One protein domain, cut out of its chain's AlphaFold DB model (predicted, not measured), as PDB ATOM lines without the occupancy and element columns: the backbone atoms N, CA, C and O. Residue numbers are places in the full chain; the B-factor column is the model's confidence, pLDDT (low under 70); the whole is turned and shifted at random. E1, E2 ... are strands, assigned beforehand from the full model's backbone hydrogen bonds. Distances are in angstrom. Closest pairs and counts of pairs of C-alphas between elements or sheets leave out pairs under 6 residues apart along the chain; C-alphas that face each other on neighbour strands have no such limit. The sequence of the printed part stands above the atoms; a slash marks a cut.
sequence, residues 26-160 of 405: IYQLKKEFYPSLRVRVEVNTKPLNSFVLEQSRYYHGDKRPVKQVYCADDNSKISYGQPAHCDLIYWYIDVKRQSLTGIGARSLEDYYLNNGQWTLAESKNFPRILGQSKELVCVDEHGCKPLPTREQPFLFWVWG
ATOM      1  N   ILE A  26      -4.493 -36.141  39.136       94.56
ATOM      2  CA  ILE A  26      -4.592 -34.887  38.390       94.56
ATOM      3  C   ILE A  26      -4.161 -35.113  36.942       94.56
ATOM      4  O   ILE A  26      -3.041 -35.539  36.670       94.56
ATOM      5  N   TYR A  27      -5.063 -34.778  36.027       96.38
ATOM      6  CA  TYR A  27      -4.889 -34.743  34.584       96.38
ATOM      7  C   TYR A  27      -4.528 -33.315  34.180       96.38
ATOM      8  O   TYR A  27      -5.401 -32.461  34.010       96.38
ATOM      9  N   GLN A  28      -3.233 -33.039  34.049       96.06
ATOM     10  CA  GLN A  28      -2.727 -31.715  33.708       96.06
ATOM     11  C   GLN A  28      -2.760 -31.498  32.194       96.06
ATOM     12  O   GLN A  28      -2.072 -32.189  31.444       96.06
ATOM     13  N   LEU A  29      -3.523 -30.506  31.741       95.50
ATOM     14  CA  LEU A  29      -3.604 -30.105  30.339       95.50
ATOM     15  C   LEU A  29      -2.521 -29.069  30.019       95.50
ATOM     16  O   LEU A  29      -2.471 -27.993  30.621       95.50
ATOM     17  N   LYS A  30      -1.684 -29.375  29.025       93.62
ATOM     18  CA  LYS A  30      -0.662 -28.485  28.463       93.62
ATOM     19  C   LYS A  30      -0.970 -28.198  26.996       93.62
ATOM     20  O   LYS A  30      -1.074 -29.106  26.173       93.62
ATOM     21  N   LYS A  31      -1.138 -26.917  26.670       92.75
ATOM     22  CA  LYS A  31      -1.435 -26.439  25.311       92.75
ATOM     23  C   LYS A  31      -0.181 -26.545  24.443       92.75
ATOM     24  O   LYS A  31       0.854 -25.995  24.807       92.75
ATOM     25  N   GLU A  32      -0.289 -27.172  23.277       92.12
ATOM     26  CA  GLU A  32       0.776 -27.221  22.276       92.12
ATOM     27  C   GLU A  32       0.270 -26.649  20.946       92.12
ATOM     28  O   GLU A  32      -0.757 -27.067  20.412       92.12
ATOM     29  N   PHE A  33       0.985 -25.653  20.419       87.44
ATOM     30  CA  PHE A  33       0.625 -24.974  19.167       87.44
ATOM     31  C   PHE A  33       1.505 -25.388  17.981       87.44
ATOM     32  O   PHE A  33       1.099 -25.211  16.834       87.44
ATOM     33  N   TYR A  34       2.707 -25.905  18.247       77.50
ATOM     34  CA  TYR A  34       3.701 -26.288  17.247       77.50
ATOM     35  C   TYR A  34       4.386 -27.599  17.670       77.50
ATOM     36  O   TYR A  34       4.690 -27.743  18.855       77.50
ATOM     37  N   PRO A  35       4.652 -28.550  16.748       81.62
ATOM     38  CA  PRO A  35       4.383 -28.506  15.303       81.62
ATOM     39  C   PRO A  35       2.911 -28.744  14.928       81.62
ATOM     40  O   PRO A  35       2.527 -28.516  13.783       81.62
ATOM     41  N   SER A  36       2.081 -29.180  15.874       87.06
ATOM     42  CA  SER A  36       0.651 -29.412  15.676       87.06
ATOM     43  C   SER A  36      -0.172 -28.813  16.814       87.06
ATOM     44  O   SER A  36       0.303 -28.679  17.941       87.06
ATOM     45  N   LEU A  37      -1.414 -28.439  16.498       93.56
ATOM     46  CA  LEU A  37      -2.389 -27.936  17.462       93.56
ATOM     47  C   LEU A  37      -2.970 -29.113  18.254       93.56
ATOM     48  O   LEU A  37      -3.797 -29.868  17.741       93.56
ATOM     49  N   ARG A  38      -2.524 -29.272  19.498       95.12
ATOM     50  CA  ARG A  38      -2.928 -30.377  20.373       95.12
ATOM     51  C   ARG A  38      -2.860 -29.973  21.841       95.12
ATOM     52  O   ARG A  38      -2.277 -28.954  22.204       95.12
ATOM     53  N   VAL A  39      -3.449 -30.795  22.694       95.56
ATOM     54  CA  VAL A  39      -3.294 -30.701  24.145       95.56
ATOM     55  C   VAL A  39      -2.567 -31.949  24.617       95.56
ATOM     56  O   VAL A  39      -3.034 -33.063  24.391       95.56
ATOM     57  N   ARG A  40      -1.414 -31.773  25.257       95.94
ATOM     58  CA  ARG A  40      -0.738 -32.852  25.973       95.94
ATOM     59  C   ARG A  40      -1.378 -32.989  27.344       95.94
ATOM     60  O   ARG A  40      -1.508 -32.000  28.060       95.94
ATOM     61  N   VAL A  41      -1.780 -34.201  27.694       97.25
ATOM     62  CA  VAL A  41      -2.274 -34.522  29.033       97.25
ATOM     63  C   VAL A  41      -1.183 -35.265  29.770       97.25
ATOM     64  O   VAL A  41      -0.621 -36.209  29.221       97.25
ATOM     65  N   GLU A  42      -0.886 -34.843  30.992       97.19
ATOM     66  CA  GLU A  42       0.088 -35.484  31.870       97.19
ATOM     67  C   GLU A  42      -0.571 -35.885  33.187       97.19
ATOM     68  O   GLU A  42      -1.362 -35.124  33.743       97.19
ATOM     69  N   VAL A  43      -0.239 -37.074  33.687       96.69
ATOM     70  CA  VAL A  43      -0.745 -37.592  34.962       96.69
ATOM     71  C   VAL A  43       0.421 -38.143  35.769       96.69
ATOM     72  O   VAL A  43       1.107 -39.063  35.322       96.69
ATOM     73  N   ASN A  44       0.646 -37.582  36.958       94.81
ATOM     74  CA  ASN A  44       1.648 -38.085  37.894       94.81
ATOM     75  C   ASN A  44       1.126 -39.360  38.569       94.81
ATOM     76  O   ASN A  44       0.192 -39.315  39.369       94.81
ATOM     77  N   THR A  45       1.737 -40.492  38.234       94.81
ATOM     78  CA  THR A  45       1.385 -41.830  38.722       94.81
ATOM     79  C   THR A  45       2.395 -42.379  39.725       94.81
ATOM     80  O   THR A  45       2.165 -43.449  40.286       94.81
ATOM     81  N   LYS A  46       3.462 -41.632  40.036       92.88
ATOM     82  CA  LYS A  46       4.470 -41.988  41.046       92.88
ATOM     83  C   LYS A  46       3.878 -42.433  42.393       92.88
ATOM     84  O   LYS A  46       4.350 -43.437  42.925       92.88
ATOM     85  N   PRO A  47       2.832 -41.779  42.950       91.00
ATOM     86  CA  PRO A  47       2.243 -42.209  44.221       91.00
ATOM     87  C   PRO A  47       1.569 -43.587  44.164       91.00
ATOM     88  O   PRO A  47       1.292 -44.169  45.207       91.00
ATOM     89  N   LEU A  48       1.271 -44.101  42.967       90.38
ATOM     90  CA  LEU A  48       0.543 -45.356  42.788       90.38
ATOM     91  C   LEU A  48       1.458 -46.580  42.730       90.38
ATOM     92  O   LEU A  48       0.983 -47.684  42.982       90.38
ATOM     93  N   ASN A  49       2.752 -46.401  42.433       85.25
ATOM     94  CA  ASN A  49       3.737 -47.458  42.162       85.25
ATOM     95  C   ASN A  49       3.366 -48.370  40.968       85.25
ATOM     96  O   ASN A  49       4.060 -48.358  39.955       85.25
ATOM     97  N   SER A  50       2.271 -49.131  41.066       92.75
ATOM     98  CA  SER A  50       1.670 -49.928  39.990       92.75
ATOM     99  C   SER A  50       0.222 -49.501  39.761       92.75
ATOM    100  O   SER A  50      -0.517 -49.266  40.717       92.75
ATOM    101  N   PHE A  51      -0.214 -49.430  38.507       95.62
ATOM    102  CA  PHE A  51      -1.586 -49.054  38.167       95.62
ATOM    103  C   PHE A  51      -2.094 -49.800  36.932       95.62
ATOM    104  O   PHE A  51      -1.319 -50.321  36.133       95.62
ATOM    105  N   VAL A  52      -3.417 -49.834  36.763       97.38
ATOM    106  CA  VAL A  52      -4.081 -50.374  35.570       97.38
ATOM    107  C   VAL A  52      -4.878 -49.254  34.917       97.38
ATOM    108  O   VAL A  52      -5.706 -48.626  35.577       97.38
ATOM    109  N   LEU A  53      -4.644 -49.013  33.625       96.88
ATOM    110  CA  LEU A  53      -5.426 -48.049  32.849       96.88
ATOM    111  C   LEU A  53      -6.648 -48.696  32.204       96.88
ATOM    112  O   LEU A  53      -6.558 -49.726  31.535       96.88
ATOM    113  N   GLU A  54      -7.778 -48.019  32.324       95.88
ATOM    114  CA  GLU A  54      -8.999 -48.255  31.575       95.88
ATOM    115  C   GLU A  54      -9.125 -47.245  30.432       95.88
ATOM    116  O   GLU A  54      -8.641 -46.111  30.500       95.88
ATOM    117  N   GLN A  55      -9.800 -47.656  29.360       95.81
ATOM    118  CA  GLN A  55     -10.098 -46.755  28.253       95.81
ATOM    119  C   GLN A  55     -11.048 -45.639  28.694       95.81
ATOM    120  O   GLN A  55     -11.886 -45.822  29.579       95.81
ATOM    121  N   SER A  56     -10.963 -44.494  28.018       95.44
ATOM    122  CA  SER A  56     -11.904 -43.397  28.218       95.44
ATOM    123  C   SER A  56     -13.342 -43.837  27.939       95.44
ATOM    124  O   SER A  56     -13.613 -44.600  27.005       95.44
ATOM    125  N   ARG A  57     -14.289 -43.256  28.682       94.75
ATOM    126  CA  ARG A  57     -15.711 -43.302  28.320       94.75
ATOM    127  C   ARG A  57     -15.924 -42.681  26.940       94.75
ATOM    128  O   ARG A  57     -15.126 -41.855  26.496       94.75
ATOM    129  N   TYR A  58     -17.015 -43.041  26.268       93.12
ATOM    130  CA  TYR A  58     -17.337 -42.469  24.965       93.12
ATOM    131  C   TYR A  58     -18.838 -42.287  24.743       93.12
ATOM    132  O   TYR A  58     -19.648 -43.092  25.203       93.12
ATOM    133  N   TYR A  59     -19.194 -41.243  23.996       87.19
ATOM    134  CA  TYR A  59     -20.528 -41.087  23.434       87.19
ATOM    135  C   TYR A  59     -20.756 -42.055  22.283       87.19
ATOM    136  O   TYR A  59     -19.862 -42.322  21.474       87.19
ATOM    137  N   HIS A  60     -21.992 -42.529  22.150       81.94
ATOM    138  CA  HIS A  60     -22.384 -43.243  20.946       81.94
ATOM    139  C   HIS A  60     -22.218 -42.333  19.718       81.94
ATOM    140  O   HIS A  60     -22.696 -41.202  19.711       81.94
ATOM    141  N   GLY A  61     -21.535 -42.827  18.685       82.88
ATOM    142  CA  GLY A  61     -21.225 -42.050  17.482       82.88
ATOM    143  C   GLY A  61     -19.898 -41.286  17.527       82.88
ATOM    144  O   GLY A  61     -19.484 -40.784  16.484       82.88
ATOM    145  N   ASP A  62     -19.191 -41.250  18.662       90.00
ATOM    146  CA  ASP A  62     -17.834 -40.699  18.719       90.00
ATOM    147  C   ASP A  62     -16.842 -41.635  18.015       90.00
ATOM    148  O   ASP A  62     -16.532 -42.731  18.494       90.00
ATOM    149  N   LYS A  63     -16.362 -41.200  16.846       89.69
ATOM    150  CA  LYS A  63     -15.469 -41.975  15.974       89.69
ATOM    151  C   LYS A  63     -13.986 -41.701  16.223       89.69
ATOM    152  O   LYS A  63     -13.154 -42.280  15.525       89.69
ATOM    153  N   ARG A  64     -13.633 -40.833  17.178       93.00
ATOM    154  CA  ARG A  64     -12.226 -40.548  17.484       93.00
ATOM    155  C   ARG A  64     -11.528 -41.810  18.013       93.00
ATOM    156  O   ARG A  64     -12.149 -42.613  18.725       93.00
ATOM    157  N   PRO A  65     -10.245 -42.018  17.668       93.31
ATOM    158  CA  PRO A  65      -9.507 -43.192  18.112       93.31
ATOM    159  C   PRO A  65      -9.325 -43.187  19.633       93.31
ATOM    160  O   PRO A  65      -9.285 -42.137  20.277       93.31
ATOM    161  N   VAL A  66      -9.180 -44.382  20.207       94.06
ATOM    162  CA  VAL A  66      -8.764 -44.539  21.608       94.06
ATOM    163  C   VAL A  66      -7.372 -43.925  21.775       94.06
ATOM    164  O   VAL A  66      -6.502 -44.129  20.927       94.06
ATOM    165  N   LYS A  67      -7.151 -43.169  22.855       96.25
ATOM    166  CA  LYS A  67      -5.850 -42.531  23.100       96.25
ATOM    167  C   LYS A  67      -4.780 -43.582  23.350       96.25
ATOM    168  O   LYS A  67      -4.993 -44.512  24.118       96.25
ATOM    169  N   GLN A  68      -3.617 -43.422  22.734       97.31
ATOM    170  CA  GLN A  68      -2.435 -44.178  23.129       97.31
ATOM    171  C   GLN A  68      -1.736 -43.417  24.253       97.31
ATOM    172  O   GLN A  68      -1.362 -42.260  24.064       97.31
ATOM    173  N   VAL A  69      -1.562 -44.076  25.394       98.31
ATOM    174  CA  VAL A  69      -0.841 -43.532  26.549       98.31
ATOM    175  C   VAL A  69       0.607 -44.008  26.514       98.31
ATOM    176  O   VAL A  69       0.873 -45.152  26.127       98.31
ATOM    177  N   TYR A  70       1.525 -43.126  26.897       98.44
ATOM    178  CA  TYR A  70       2.962 -43.364  26.935       98.44
ATOM    179  C   TYR A  70       3.517 -43.109  28.336       98.44
ATOM    180  O   TYR A  70       3.019 -42.231  29.044       98.44
ATOM    181  N   CYS A  71       4.558 -43.845  28.720       97.69
ATOM    182  CA  CYS A  71       5.374 -43.496  29.878       97.69
ATOM    183  C   CYS A  71       6.325 -42.350  29.514       97.69
ATOM    184  O   CYS A  71       6.942 -42.369  28.450       97.69
ATOM    185  N   ALA A  72       6.437 -41.327  30.361       96.00
ATOM    186  CA  ALA A  72       7.310 -40.185  30.100       96.00
ATOM    187  C   ALA A  72       8.803 -40.522  30.245       96.00
ATOM    188  O   ALA A  72       9.616 -39.856  29.608       96.00
ATOM    189  N   ASP A  73       9.144 -41.544  31.037       89.44
ATOM    190  CA  ASP A  73      10.531 -41.900  31.355       89.44
ATOM    191  C   ASP A  73      11.271 -42.499  30.148       89.44
ATOM    192  O   ASP A  73      12.411 -42.135  29.866       89.44
ATOM    193  N   ASP A  74      10.615 -43.397  29.407       93.31
ATOM    194  CA  ASP A  74      11.220 -44.168  28.311       93.31
ATOM    195  C   ASP A  74      10.436 -44.096  26.990       93.31
ATOM    196  O   ASP A  74      10.824 -44.703  25.989       93.31
ATOM    197  N   ASN A  75       9.330 -43.348  26.966       95.81
ATOM    198  CA  ASN A  75       8.423 -43.232  25.830       95.81
ATOM    199  C   ASN A  75       7.770 -44.560  25.387       95.81
ATOM    200  O   ASN A  75       7.277 -44.676  24.259       95.81
ATOM    201  N   SER A  76       7.754 -45.570  26.259       96.50
ATOM    202  CA  SER A  76       7.088 -46.846  26.011       96.50
ATOM    203  C   SER A  76       5.567 -46.692  26.021       96.50
ATOM    204  O   SER A  76       5.002 -45.791  26.643       96.50
ATOM    205  N   LYS A  77       4.871 -47.574  25.297       97.69
ATOM    206  CA  LYS A  77       3.404 -47.594  25.253       97.69
ATOM    207  C   LYS A  77       2.850 -48.288  26.492       97.69
ATOM    208  O   LYS A  77       3.239 -49.415  26.787       97.69
ATOM    209  N   ILE A  78       1.862 -47.671  27.134       97.69
ATOM    210  CA  ILE A  78       1.087 -48.303  28.201       97.69
ATOM    211  C   ILE A  78      -0.101 -49.055  27.594       97.69
ATOM    212  O   ILE A  78      -0.870 -48.497  26.802       97.69
ATOM    213  N   SER A  79      -0.249 -50.326  27.966       97.00
ATOM    214  CA  SER A  79      -1.358 -51.184  27.539       97.00
ATOM    215  C   SER A  79      -2.547 -51.061  28.489       97.00
ATOM    216  O   SER A  79      -2.396 -51.142  29.705       97.00
ATOM    217  N   TYR A  80      -3.749 -50.922  27.933       97.56
ATOM    218  CA  TYR A  80      -4.988 -50.922  28.712       97.56
ATOM    219  C   TYR A  80      -5.268 -52.290  29.344       97.56
ATOM    220  O   TYR A  80      -5.038 -53.327  28.722       97.56
ATOM    221  N   GLY A  81      -5.810 -52.288  30.562       97.19
ATOM    222  CA  GLY A  81      -6.212 -53.495  31.289       97.19
ATOM    223  C   GLY A  81      -5.059 -54.351  31.820       97.19
ATOM    224  O   GLY A  81      -5.314 -55.439  32.325       97.19
ATOM    225  N   GLN A  82      -3.809 -53.889  31.710       96.69
ATOM    226  CA  GLN A  82      -2.625 -54.568  32.241       96.69
ATOM    227  C   GLN A  82      -1.950 -53.710  33.322       96.69
ATOM    228  O   GLN A  82      -2.006 -52.481  33.224       96.69
ATOM    229  N   PRO A  83      -1.313 -54.323  34.338       97.00
ATOM    230  CA  PRO A  83      -0.478 -53.595  35.288       97.00
ATOM    231  C   PRO A  83       0.673 -52.874  34.581       97.00
ATOM    232  O   PRO A  83       1.340 -53.447  33.717       97.00
ATOM    233  N   ALA A  84       0.919 -51.629  34.970       95.94
ATOM    234  CA  ALA A  84       1.993 -50.790  34.462       95.94
ATOM    235  C   ALA A  84       2.711 -50.063  35.604       95.94
ATOM    236  O   ALA A  84       2.129 -49.816  36.660       95.94
ATOM    237  N   HIS A  85       3.973 -49.708  35.364       95.19
ATOM    238  CA  HIS A  85       4.819 -48.941  36.275       95.19
ATOM    239  C   HIS A  85       5.426 -47.771  35.503       95.19
ATOM    240  O   HIS A  85       6.084 -47.984  34.489       95.19
ATOM    241  N   CYS A  86       5.156 -46.550  35.954       96.12
ATOM    242  CA  CYS A  86       5.687 -45.316  35.383       96.12
ATOM    243  C   CYS A  86       5.432 -44.172  36.372       96.12
ATOM    244  O   CYS A  86       4.348 -44.123  36.963       96.12
ATOM    245  N   ASP A  87       6.372 -43.243  36.541       95.31
ATOM    246  CA  ASP A  87       6.185 -42.104  37.455       95.31
ATOM    247  C   ASP A  87       5.255 -41.036  36.853       95.31
ATOM    248  O   ASP A  87       4.503 -40.371  37.569       95.31
ATOM    249  N   LEU A  88       5.279 -40.882  35.529       96.56
ATOM    250  CA  LEU A  88       4.507 -39.882  34.799       96.56
ATOM    251  C   LEU A  88       4.032 -40.461  33.469       96.56
ATOM    252  O   LEU A  88       4.841 -40.782  32.602       96.56
ATOM    253  N   ILE A  89       2.721 -40.535  33.262       98.06
ATOM    254  CA  ILE A  89       2.152 -40.923  31.967       98.06
ATOM    255  C   ILE A  89       1.659 -39.710  31.195       98.06
ATOM    256  O   ILE A  89       1.293 -38.684  31.776       98.06
ATOM    257  N   TYR A  90       1.615 -39.831  29.869       98.25
ATOM    258  CA  TYR A  90       1.089 -38.778  29.017       98.25
ATOM    259  C   TYR A  90       0.464 -39.294  27.715       98.25
ATOM    260  O   TYR A  90       0.749 -40.396  27.244       98.25
ATOM    261  N   TRP A  91      -0.406 -38.482  27.120       98.19
ATOM    262  CA  TRP A  91      -0.952 -38.681  25.773       98.19
ATOM    263  C   TRP A  91      -1.329 -37.334  25.155       98.19
ATOM    264  O   TRP A  91      -1.219 -36.287  25.793       98.19
ATOM    265  N   TYR A  92      -1.783 -37.364  23.902       97.00
ATOM    266  CA  TYR A  92      -2.221 -36.175  23.182       97.00
ATOM    267  C   TYR A  92      -3.711 -36.226  22.849       97.00
ATOM    268  O   TYR A  92      -4.268 -37.267  22.486       97.00
ATOM    269  N   ILE A  93      -4.347 -35.067  22.949       96.56
ATOM    270  CA  ILE A  93      -5.683 -34.781  22.446       96.56
ATOM    271  C   ILE A  93      -5.512 -33.892  21.218       96.56
ATOM    272  O   ILE A  93      -5.007 -32.773  21.322       96.56
ATOM    273  N   ASP A  94      -5.903 -34.406  20.055       93.94
ATOM    274  CA  ASP A  94      -5.913 -33.637  18.816       93.94
ATOM    275  C   ASP A  94      -7.052 -32.622  18.850       93.94
ATOM    276  O   ASP A  94      -8.183 -32.957  19.198       93.94
ATOM    277  N   VAL A  95      -6.751 -31.381  18.472       95.19
ATOM    278  CA  VAL A  95      -7.711 -30.280  18.508       95.19
ATOM    279  C   VAL A  95      -7.826 -29.671  17.118       95.19
ATOM    280  O   VAL A  95      -6.827 -29.364  16.465       95.19
ATOM    281  N   LYS A  96      -9.057 -29.464  16.645       95.00
ATOM    282  CA  LYS A  96      -9.315 -28.826  15.352       95.00
ATOM    283  C   LYS A  96      -9.363 -27.312  15.508       95.00
ATOM    284  O   LYS A  96      -9.917 -26.776  16.461       95.00
ATOM    285  N   ARG A  97      -8.833 -26.579  14.534       95.12
ATOM    286  CA  ARG A  97      -9.083 -25.135  14.459       95.12
ATOM    287  C   ARG A  97     -10.510 -24.895  13.963       95.12
ATOM    288  O   ARG A  97     -10.958 -25.583  13.047       95.12
ATOM    289  N   GLN A  98     -11.202 -23.915  14.541       94.12
ATOM    290  CA  GLN A  98     -12.512 -23.477  14.053       94.12
ATOM    291  C   GLN A  98     -12.442 -23.121  12.558       94.12
ATOM    292  O   GLN A  98     -11.663 -22.253  12.152       94.12
ATOM    293  N   SER A  99     -13.261 -23.791  11.744       92.31
ATOM    294  CA  SER A  99     -13.362 -23.530  10.307       92.31
ATOM    295  C   SER A  99     -14.139 -22.241  10.020       92.31
ATOM    296  O   SER A  99     -14.870 -21.726  10.866       92.31
ATOM    297  N   LEU A 100     -14.049 -21.760   8.776       89.56
ATOM    298  CA  LEU A 100     -14.850 -20.632   8.279       89.56
ATOM    299  C   LEU A 100     -16.357 -20.931   8.207       89.56
ATOM    300  O   LEU A 100     -17.163 -20.018   8.086       89.56
ATOM    301  N   THR A 101     -16.750 -22.206   8.238       91.44
ATOM    302  CA  THR A 101     -18.162 -22.619   8.273       91.44
ATOM    303  C   THR A 101     -18.710 -22.722   9.695       91.44
ATOM    304  O   THR A 101     -19.880 -23.072   9.874       91.44
ATOM    305  N   GLY A 102     -17.882 -22.428  10.699       93.00
ATOM    306  CA  GLY A 102     -18.232 -22.560  12.104       93.00
ATOM    307  C   GLY A 102     -18.293 -24.015  12.578       93.00
ATOM    308  O   GLY A 102     -17.914 -24.952  11.869       93.00
ATOM    309  N   ILE A 103     -18.782 -24.216  13.797       94.12
ATOM    310  CA  ILE A 103     -18.788 -25.501  14.505       94.12
ATOM    311  C   ILE A 103     -20.236 -25.902  14.764       94.12
ATOM    312  O   ILE A 103     -20.992 -25.134  15.348       94.12
ATOM    313  N   GLY A 104     -20.640 -27.103  14.348       93.81
ATOM    314  CA  GLY A 104     -21.940 -27.647  14.746       93.81
ATOM    315  C   GLY A 104     -21.953 -27.925  16.249       93.81
ATOM    316  O   GLY A 104     -21.025 -28.548  16.757       93.81
ATOM    317  N   ALA A 105     -22.986 -27.479  16.963       94.19
ATOM    318  CA  ALA A 105     -23.090 -27.655  18.412       94.19
ATOM    319  C   ALA A 105     -23.117 -29.135  18.830       94.19
ATOM    320  O   ALA A 105     -22.707 -29.458  19.937       94.19
ATOM    321  N   ARG A 106     -23.552 -30.034  17.939       90.94
ATOM    322  CA  ARG A 106     -23.574 -31.488  18.174       90.94
ATOM    323  C   ARG A 106     -22.274 -32.193  17.776       90.94
ATOM    324  O   ARG A 106     -22.205 -33.417  17.844       90.94
ATOM    325  N   SER A 107     -21.259 -31.441  17.347       91.06
ATOM    326  CA  SER A 107     -19.947 -32.005  17.047       91.06
ATOM    327  C   SER A 107     -19.345 -32.633  18.300       91.06
ATOM    328  O   SER A 107     -19.352 -32.037  19.375       91.06
ATOM    329  N   LEU A 108     -18.790 -33.831  18.139       88.94
ATOM    330  CA  LEU A 108     -18.094 -34.556  19.203       88.94
ATOM    331  C   LEU A 108     -16.586 -34.268  19.210       88.94
ATOM    332  O   LEU A 108     -15.848 -34.923  19.928       88.94
ATOM    333  N   GLU A 109     -16.112 -33.338  18.384       93.06
ATOM    334  CA  GLU A 109     -14.692 -32.996  18.251       93.06
ATOM    335  C   GLU A 109     -14.265 -31.914  19.256       93.06
ATOM    336  O   GLU A 109     -15.087 -31.152  19.764       93.06
ATOM    337  N   ASP A 110     -12.956 -31.800  19.495       95.25
ATOM    338  CA  ASP A 110     -12.374 -30.735  20.318       95.25
ATOM    339  C   ASP A 110     -11.877 -29.588  19.432       95.25
ATOM    340  O   ASP A 110     -11.343 -29.825  18.340       95.25
ATOM    341  N   TYR A 111     -12.011 -28.341  19.896       96.06
ATOM    342  CA  TYR A 111     -11.714 -27.167  19.075       96.06
ATOM    343  C   TYR A 111     -10.858 -26.108  19.762       96.06
ATOM    344  O   TYR A 111     -10.977 -25.847  20.955       96.06
ATOM    345  N   TYR A 112     -10.039 -25.437  18.955       96.38
ATOM    346  CA  TYR A 112      -9.439 -24.143  19.252       96.38
ATOM    347  C   TYR A 112     -10.163 -23.079  18.426       96.38
ATOM    348  O   TYR A 112     -10.145 -23.104  17.188       96.38
ATOM    349  N   LEU A 113     -10.824 -22.159  19.117       95.81
ATOM    350  CA  LEU A 113     -11.648 -21.115  18.525       95.81
ATOM    351  C   LEU A 113     -10.788 -19.940  18.056       95.81
ATOM    352  O   LEU A 113      -9.739 -19.630  18.627       95.81
ATOM    353  N   ASN A 114     -11.276 -19.209  17.051       93.62
ATOM    354  CA  ASN A 114     -10.550 -18.087  16.433       93.62
ATOM    355  C   ASN A 114     -10.446 -16.827  17.324       93.62
ATOM    356  O   ASN A 114     -10.104 -15.745  16.850       93.62
ATOM    357  N   ASN A 115     -10.729 -16.954  18.622       94.50
ATOM    358  CA  ASN A 115     -10.534 -15.926  19.643       94.50
ATOM    359  C   ASN A 115      -9.718 -16.402  20.858       94.50
ATOM    360  O   ASN A 115      -9.761 -15.755  21.903       94.50
ATOM    361  N   GLY A 116      -8.983 -17.514  20.737       93.25
ATOM    362  CA  GLY A 116      -8.082 -18.003  21.787       93.25
ATOM    363  C   GLY A 116      -8.719 -18.955  22.801       93.25
ATOM    364  O   GLY A 116      -8.030 -19.432  23.702       93.25
ATOM    365  N   GLN A 117     -10.013 -19.250  22.662       94.81
ATOM    366  CA  GLN A 117     -10.691 -20.234  23.500       94.81
ATOM    367  C   GLN A 117     -10.476 -21.661  23.012       94.81
ATOM    368  O   GLN A 117     -10.245 -21.904  21.830       94.81
ATOM    369  N   TRP A 118     -10.633 -22.601  23.930       94.75
ATOM    370  CA  TRP A 118     -10.582 -24.031  23.676       94.75
ATOM    371  C   TRP A 118     -11.887 -24.672  24.124       94.75
ATOM    372  O   TRP A 118     -12.458 -24.241  25.125       94.75
ATOM    373  N   THR A 119     -12.335 -25.698  23.411       94.19
ATOM    374  CA  THR A 119     -13.471 -26.538  23.791       94.19
ATOM    375  C   THR A 119     -13.025 -27.990  23.822       94.19
ATOM    376  O   THR A 119     -12.420 -28.465  22.859       94.19
ATOM    377  N   LEU A 120     -13.344 -28.693  24.902       94.12
ATOM    378  CA  LEU A 120     -12.948 -30.082  25.093       94.12
ATOM    379  C   LEU A 120     -14.099 -30.897  25.673       94.12
ATOM    380  O   LEU A 120     -14.727 -30.484  26.649       94.12
ATOM    381  N   ALA A 121     -14.337 -32.069  25.092       93.06
ATOM    382  CA  ALA A 121     -15.258 -33.067  25.623       93.06
ATOM    383  C   ALA A 121     -14.489 -34.210  26.303       93.06
ATOM    384  O   ALA A 121     -13.412 -34.601  25.859       93.06
ATOM    385  N   GLU A 122     -15.049 -34.794  27.363       94.62
ATOM    386  CA  GLU A 122     -14.454 -35.943  28.059       94.62
ATOM    387  C   GLU A 122     -14.369 -37.186  27.175       94.62
ATOM    388  O   GLU A 122     -13.401 -37.949  27.255       94.62
ATOM    389  N   SER A 123     -15.405 -37.395  26.359       94.06
ATOM    390  CA  SER A 123     -15.545 -38.565  25.497       94.06
ATOM    391  C   SER A 123     -14.253 -38.821  24.728       94.06
ATOM    392  O   SER A 123     -13.677 -37.897  24.158       94.06
ATOM    393  N   LYS A 124     -13.773 -40.067  24.755       95.25
ATOM    394  CA  LYS A 124     -12.529 -40.527  24.114       95.25
ATOM    395  C   LYS A 124     -11.239 -39.824  24.551       95.25
ATOM    396  O   LYS A 124     -10.191 -40.211  24.053       95.25
ATOM    397  N   ASN A 125     -11.253 -38.870  25.482       96.44
ATOM    398  CA  ASN A 125     -10.086 -38.037  25.785       96.44
ATOM    399  C   ASN A 125      -9.363 -38.381  27.088       96.44
ATOM    400  O   ASN A 125      -8.153 -38.174  27.152       96.44
ATOM    401  N   PHE A 126     -10.052 -38.960  28.076       96.56
ATOM    402  CA  PHE A 126      -9.467 -39.255  29.392       96.56
ATOM    403  C   PHE A 126      -9.531 -40.749  29.737       96.56
ATOM    404  O   PHE A 126     -10.568 -41.214  30.222       96.56
ATOM    405  N   PRO A 127      -8.456 -41.513  29.454       96.50
ATOM    406  CA  PRO A 127      -8.194 -42.799  30.098       96.50
ATOM    407  C   PRO A 127      -8.335 -42.690  31.611       96.50
ATOM    408  O   PRO A 127      -8.067 -41.624  32.147       96.50
ATOM    409  N   ARG A 128      -8.733 -43.766  32.290       94.81
ATOM    410  CA  ARG A 128      -8.964 -43.754  33.744       94.81
ATOM    411  C   ARG A 128      -8.063 -44.733  34.458       94.81
ATOM    412  O   ARG A 128      -7.698 -45.755  33.887       94.81
ATOM    413  N   ILE A 129      -7.737 -44.450  35.711       94.00
ATOM    414  CA  ILE A 129      -6.983 -45.385  36.543       94.00
ATOM    415  C   ILE A 129      -7.972 -46.249  37.329       94.00
ATOM    416  O   ILE A 129      -8.817 -45.737  38.062       94.00
ATOM    417  N   LEU A 130      -7.872 -47.571  37.179       92.56
ATOM    418  CA  LEU A 130      -8.765 -48.511  37.850       92.56
ATOM    419  C   LEU A 130      -8.708 -48.328  39.374       92.56
ATOM    420  O   LEU A 130      -7.632 -48.294  39.969       92.56
ATOM    421  N   GLY A 131      -9.881 -48.247  40.004       87.56
ATOM    422  CA  GLY A 131     -10.010 -48.084  41.455       87.56
ATOM    423  C   GLY A 131      -9.857 -46.646  41.957       87.56
ATOM    424  O   GLY A 131     -10.027 -46.420  43.152       87.56
ATOM    425  N   GLN A 132      -9.590 -45.674  41.077       87.81
ATOM    426  CA  GLN A 132      -9.545 -44.257  41.435       87.81
ATOM    427  C   GLN A 132     -10.911 -43.598  41.245       87.81
ATOM    428  O   GLN A 132     -11.594 -43.816  40.246       87.81
ATOM    429  N   SER A 133     -11.318 -42.794  42.229       81.06
ATOM    430  CA  SER A 133     -12.613 -42.091  42.221       81.06
ATOM    431  C   SER A 133     -12.486 -40.569  42.326       81.06
ATOM    432  O   SER A 133     -13.438 -39.847  42.032       81.06
ATOM    433  N   LYS A 134     -11.305 -40.067  42.708       88.81
ATOM    434  CA  LYS A 134     -11.003 -38.640  42.850       88.81
ATOM    435  C   LYS A 134     -10.049 -38.195  41.756       88.81
ATOM    436  O   LYS A 134      -8.841 -38.103  41.953       88.81
ATOM    437  N   GLU A 135     -10.619 -37.909  40.597       93.12
ATOM    438  CA  GLU A 135      -9.884 -37.481  39.413       93.12
ATOM    439  C   GLU A 135     -10.216 -36.011  39.099       93.12
ATOM    440  O   GLU A 135     -11.383 -35.615  39.095       93.12
ATOM    441  N   LEU A 136      -9.199 -35.185  38.849       94.56
ATOM    442  CA  LEU A 136      -9.342 -33.786  38.438       94.56
ATOM    443  C   LEU A 136      -8.694 -33.558  37.075       94.56
ATOM    444  O   LEU A 136      -7.598 -34.041  36.831       94.56
ATOM    445  N   VAL A 137      -9.316 -32.743  36.228       95.12
ATOM    446  CA  VAL A 137      -8.709 -32.213  35.004       95.12
ATOM    447  C   VAL A 137      -8.372 -30.749  35.224       95.12
ATOM    448  O   VAL A 137      -9.261 -29.960  35.539       95.12
ATOM    449  N   CYS A 138      -7.106 -30.381  35.053       94.50
ATOM    450  CA  CYS A 138      -6.614 -29.034  35.321       94.50
ATOM    451  C   CYS A 138      -6.040 -28.393  34.058       94.50
ATOM    452  O   CYS A 138      -5.292 -29.023  33.315       94.50
ATOM    453  N   VAL A 139      -6.385 -27.130  33.819       89.94
ATOM    454  CA  VAL A 139      -5.766 -26.287  32.790       89.94
ATOM    455  C   VAL A 139      -4.848 -25.311  33.499       89.94
ATOM    456  O   VAL A 139      -5.309 -24.529  34.333       89.94
ATOM    457  N   ASP A 140      -3.568 -25.334  33.130       75.81
ATOM    458  CA  ASP A 140      -2.521 -24.577  33.826       75.81
ATOM    459  C   ASP A 140      -2.586 -24.843  35.361       75.81
ATOM    460  O   ASP A 140      -3.075 -25.895  35.777       75.81
ATOM    461  N   GLU A 141      -2.092 -23.946  36.218       62.44
ATOM    462  CA  GLU A 141      -2.048 -24.169  37.681       62.44
ATOM    463  C   GLU A 141      -3.325 -23.731  38.436       62.44
ATOM    464  O   GLU A 141      -3.420 -23.911  39.650       62.44
ATOM    465  N   HIS A 142      -4.311 -23.117  37.764       55.34
ATOM    466  CA  HIS A 142      -5.347 -22.315  38.449       55.34
ATOM    467  C   HIS A 142      -6.802 -22.589  38.039       55.34
ATOM    468  O   HIS A 142      -7.700 -21.832  38.402       55.34
ATOM    469  N   GLY A 143      -7.081 -23.691  37.346       82.06
ATOM    470  CA  GLY A 143      -8.458 -24.106  37.092       82.06
ATOM    471  C   GLY A 143      -8.559 -25.610  36.962       82.06
ATOM    472  O   GLY A 143      -8.087 -26.156  35.974       82.06
ATOM    473  N   CYS A 144      -9.189 -26.265  37.937       91.56
ATOM    474  CA  CYS A 144      -9.443 -27.701  37.912       91.56
ATOM    475  C   CYS A 144     -10.944 -27.979  37.923       91.56
ATOM    476  O   CYS A 144     -11.702 -27.328  38.645       91.56
ATOM    477  N   LYS A 145     -11.371 -28.977  37.151       91.12
ATOM    478  CA  LYS A 145     -12.724 -29.530  37.190       91.12
ATOM    479  C   LYS A 145     -12.663 -31.007  37.579       91.12
ATOM    480  O   LYS A 145     -11.743 -31.695  37.143       91.12
ATOM    481  N   PRO A 146     -13.617 -31.516  38.376       92.75
ATOM    482  CA  PRO A 146     -13.704 -32.949  38.619       92.75
ATOM    483  C   PRO A 146     -13.954 -33.683  37.301       92.75
ATOM    484  O   PRO A 146     -14.793 -33.254  36.505       92.75
ATOM    485  N   LEU A 147     -13.232 -34.782  37.082       93.56
ATOM    486  CA  LEU A 147     -13.547 -35.727  36.021       93.56
ATOM    487  C   LEU A 147     -14.763 -36.550  36.492       93.56
ATOM    488  O   LEU A 147     -14.662 -37.224  37.519       93.56
ATOM    489  N   PRO A 148     -15.917 -36.485  35.806       92.00
ATOM    490  CA  PRO A 148     -17.154 -37.118  36.266       92.00
ATOM    491  C   PRO A 148     -17.007 -38.629  36.471       92.00
ATOM    492  O   PRO A 148     -16.190 -39.256  35.805       92.00
ATOM    493  N   THR A 149     -17.794 -39.256  37.344       89.56
ATOM    494  CA  THR A 149     -17.848 -40.731  37.432       89.56
ATOM    495  C   THR A 149     -18.609 -41.331  36.244       89.56
ATOM    496  O   THR A 149     -19.177 -40.603  35.429       89.56
ATOM    497  N   ARG A 150     -18.648 -42.668  36.116       85.31
ATOM    498  CA  ARG A 150     -19.331 -43.347  34.994       85.31
ATOM    499  C   ARG A 150     -20.835 -43.069  34.944       85.31
ATOM    500  O   ARG A 150     -21.417 -43.088  33.864       85.31
ATOM    501  N   GLU A 151     -21.424 -42.798  36.099       85.38
ATOM    502  CA  GLU A 151     -22.845 -42.531  36.319       85.38
ATOM    503  C   GLU A 151     -23.184 -41.048  36.140       85.38
ATOM    504  O   GLU A 151     -24.350 -40.686  36.013       85.38
ATOM    505  N   GLN A 152     -22.173 -40.179  36.136       88.44
ATOM    506  CA  GLN A 152     -22.354 -38.752  35.930       88.44
ATOM    507  C   GLN A 152     -22.287 -38.405  34.438       88.44
ATOM    508  O   GLN A 152     -21.607 -39.095  33.666       88.44
ATOM    509  N   PRO A 153     -22.947 -37.317  34.007       89.19
ATOM    510  CA  PRO A 153     -22.839 -36.862  32.628       89.19
ATOM    511  C   PRO A 153     -21.390 -36.505  32.258       89.19
ATOM    512  O   PRO A 153     -20.568 -36.242  33.137       89.19
ATOM    513  N   PHE A 154     -21.060 -36.535  30.966       91.56
ATOM    514  CA  PHE A 154     -19.689 -36.292  30.516       91.56
ATOM    515  C   PHE A 154     -19.278 -34.844  30.782       91.56
ATOM    516  O   PHE A 154     -20.069 -33.907  30.652       91.56
ATOM    517  N   LEU A 155     -17.999 -34.643  31.084       92.31
ATOM    518  CA  LEU A 155     -17.435 -33.307  31.193       92.31
ATOM    519  C   LEU A 155     -17.353 -32.659  29.806       92.31
ATOM    520  O   LEU A 155     -16.792 -33.219  28.863       92.31
ATOM    521  N   PHE A 156     -17.854 -31.433  29.718       92.25
ATOM    522  CA  PHE A 156     -17.540 -30.497  28.650       92.25
ATOM    523  C   PHE A 156     -16.910 -29.249  29.258       92.25
ATOM    524  O   PHE A 156     -17.376 -28.731  30.279       92.25
ATOM    525  N   TRP A 157     -15.841 -28.752  28.643       91.56
ATOM    526  CA  TRP A 157     -15.103 -27.621  29.179       91.56
ATOM    527  C   TRP A 157     -14.725 -26.614  28.101       91.56
ATOM    528  O   TRP A 157     -14.155 -26.970  27.072       91.56
ATOM    529  N   VAL A 158     -15.011 -25.340  28.383       92.69
ATOM    530  CA  VAL A 158     -14.503 -24.179  27.651       92.69
ATOM    531  C   VAL A 158     -13.565 -23.373  28.540       92.69
ATOM    532  O   VAL A 158     -13.876 -23.124  29.706       92.69
ATOM    533  N   TRP A 159     -12.425 -22.952  27.997       93.12
ATOM    534  CA  TRP A 159     -11.485 -22.061  28.685       93.12
ATOM    535  C   TRP A 159     -10.722 -21.171  27.698       93.12
ATOM    536  O   TRP A 159     -10.903 -21.262  26.486       93.12
ATOM    537  N   GLY A 160      -9.852 -20.301  28.220       91.75
ATOM    538  CA  GLY A 160      -8.971 -19.411  27.448       91.75
ATOM    539  C   GLY A 160      -9.459 -17.963  27.388       91.75
ATOM    540  O   GLY A 160      -8.647 -17.048  27.284       91.75
TER     541      GLY A 160
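AT A GLANCE: This is residues 26 to 160 of the 405 residues of an uncharacterized protein of Entomomonas sp. F2A (UniProt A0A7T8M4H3). With little regular structure, long loops surround one strongly twisted, mixed six-strand sheet, E4 E5 E2 E1 E7 E8; the small antiparallel pair E6 and E9 lies loosely over one face. The 135 printed residues have nine named strands, E1 to E9 along the chain, holding 45 residues: all strand, compact, radius of gyration of the C-alphas 14.9 A, spans 46 by 34 by 29 A.

HOW THE PARTS SIT: Start at E1, residues 26 to 32, a hairpin with E2, residues 38 to 44; N 28 and O 42 are 2.8 A apart. E3, residues 51 to 54, pairs with no named strand. E4, residues 69 to 71, forms a hairpin with E5, residues 88 to 94 (N 70 to O 90, 2.9 A). E5 is antiparallel to E2 (N 41 to O 91, 2.9 A). E6 is residues 118 to 121. E7, residues 135 to 139, is parallel to E1 (N 27 to O 136, 2.8 A) and a hairpin with E8, residues 143 to 146 (N 137 to O 145, 2.8 A). E9, residues 156 to 159, is antiparallel to E6 (N 120 to O 157, 2.9 A).

IN THESE COORDINATES: Find C-alpha 26 at (-4.592, -34.887, 38.390), where E1 begins its 18.6 A; E9 ends at C-alpha 159, (-11.485, -22.061, 28.685).

THE WHOLE: The printed part has no cut; E5 to E6 is a long link, and residues 141 to 142 are under 70.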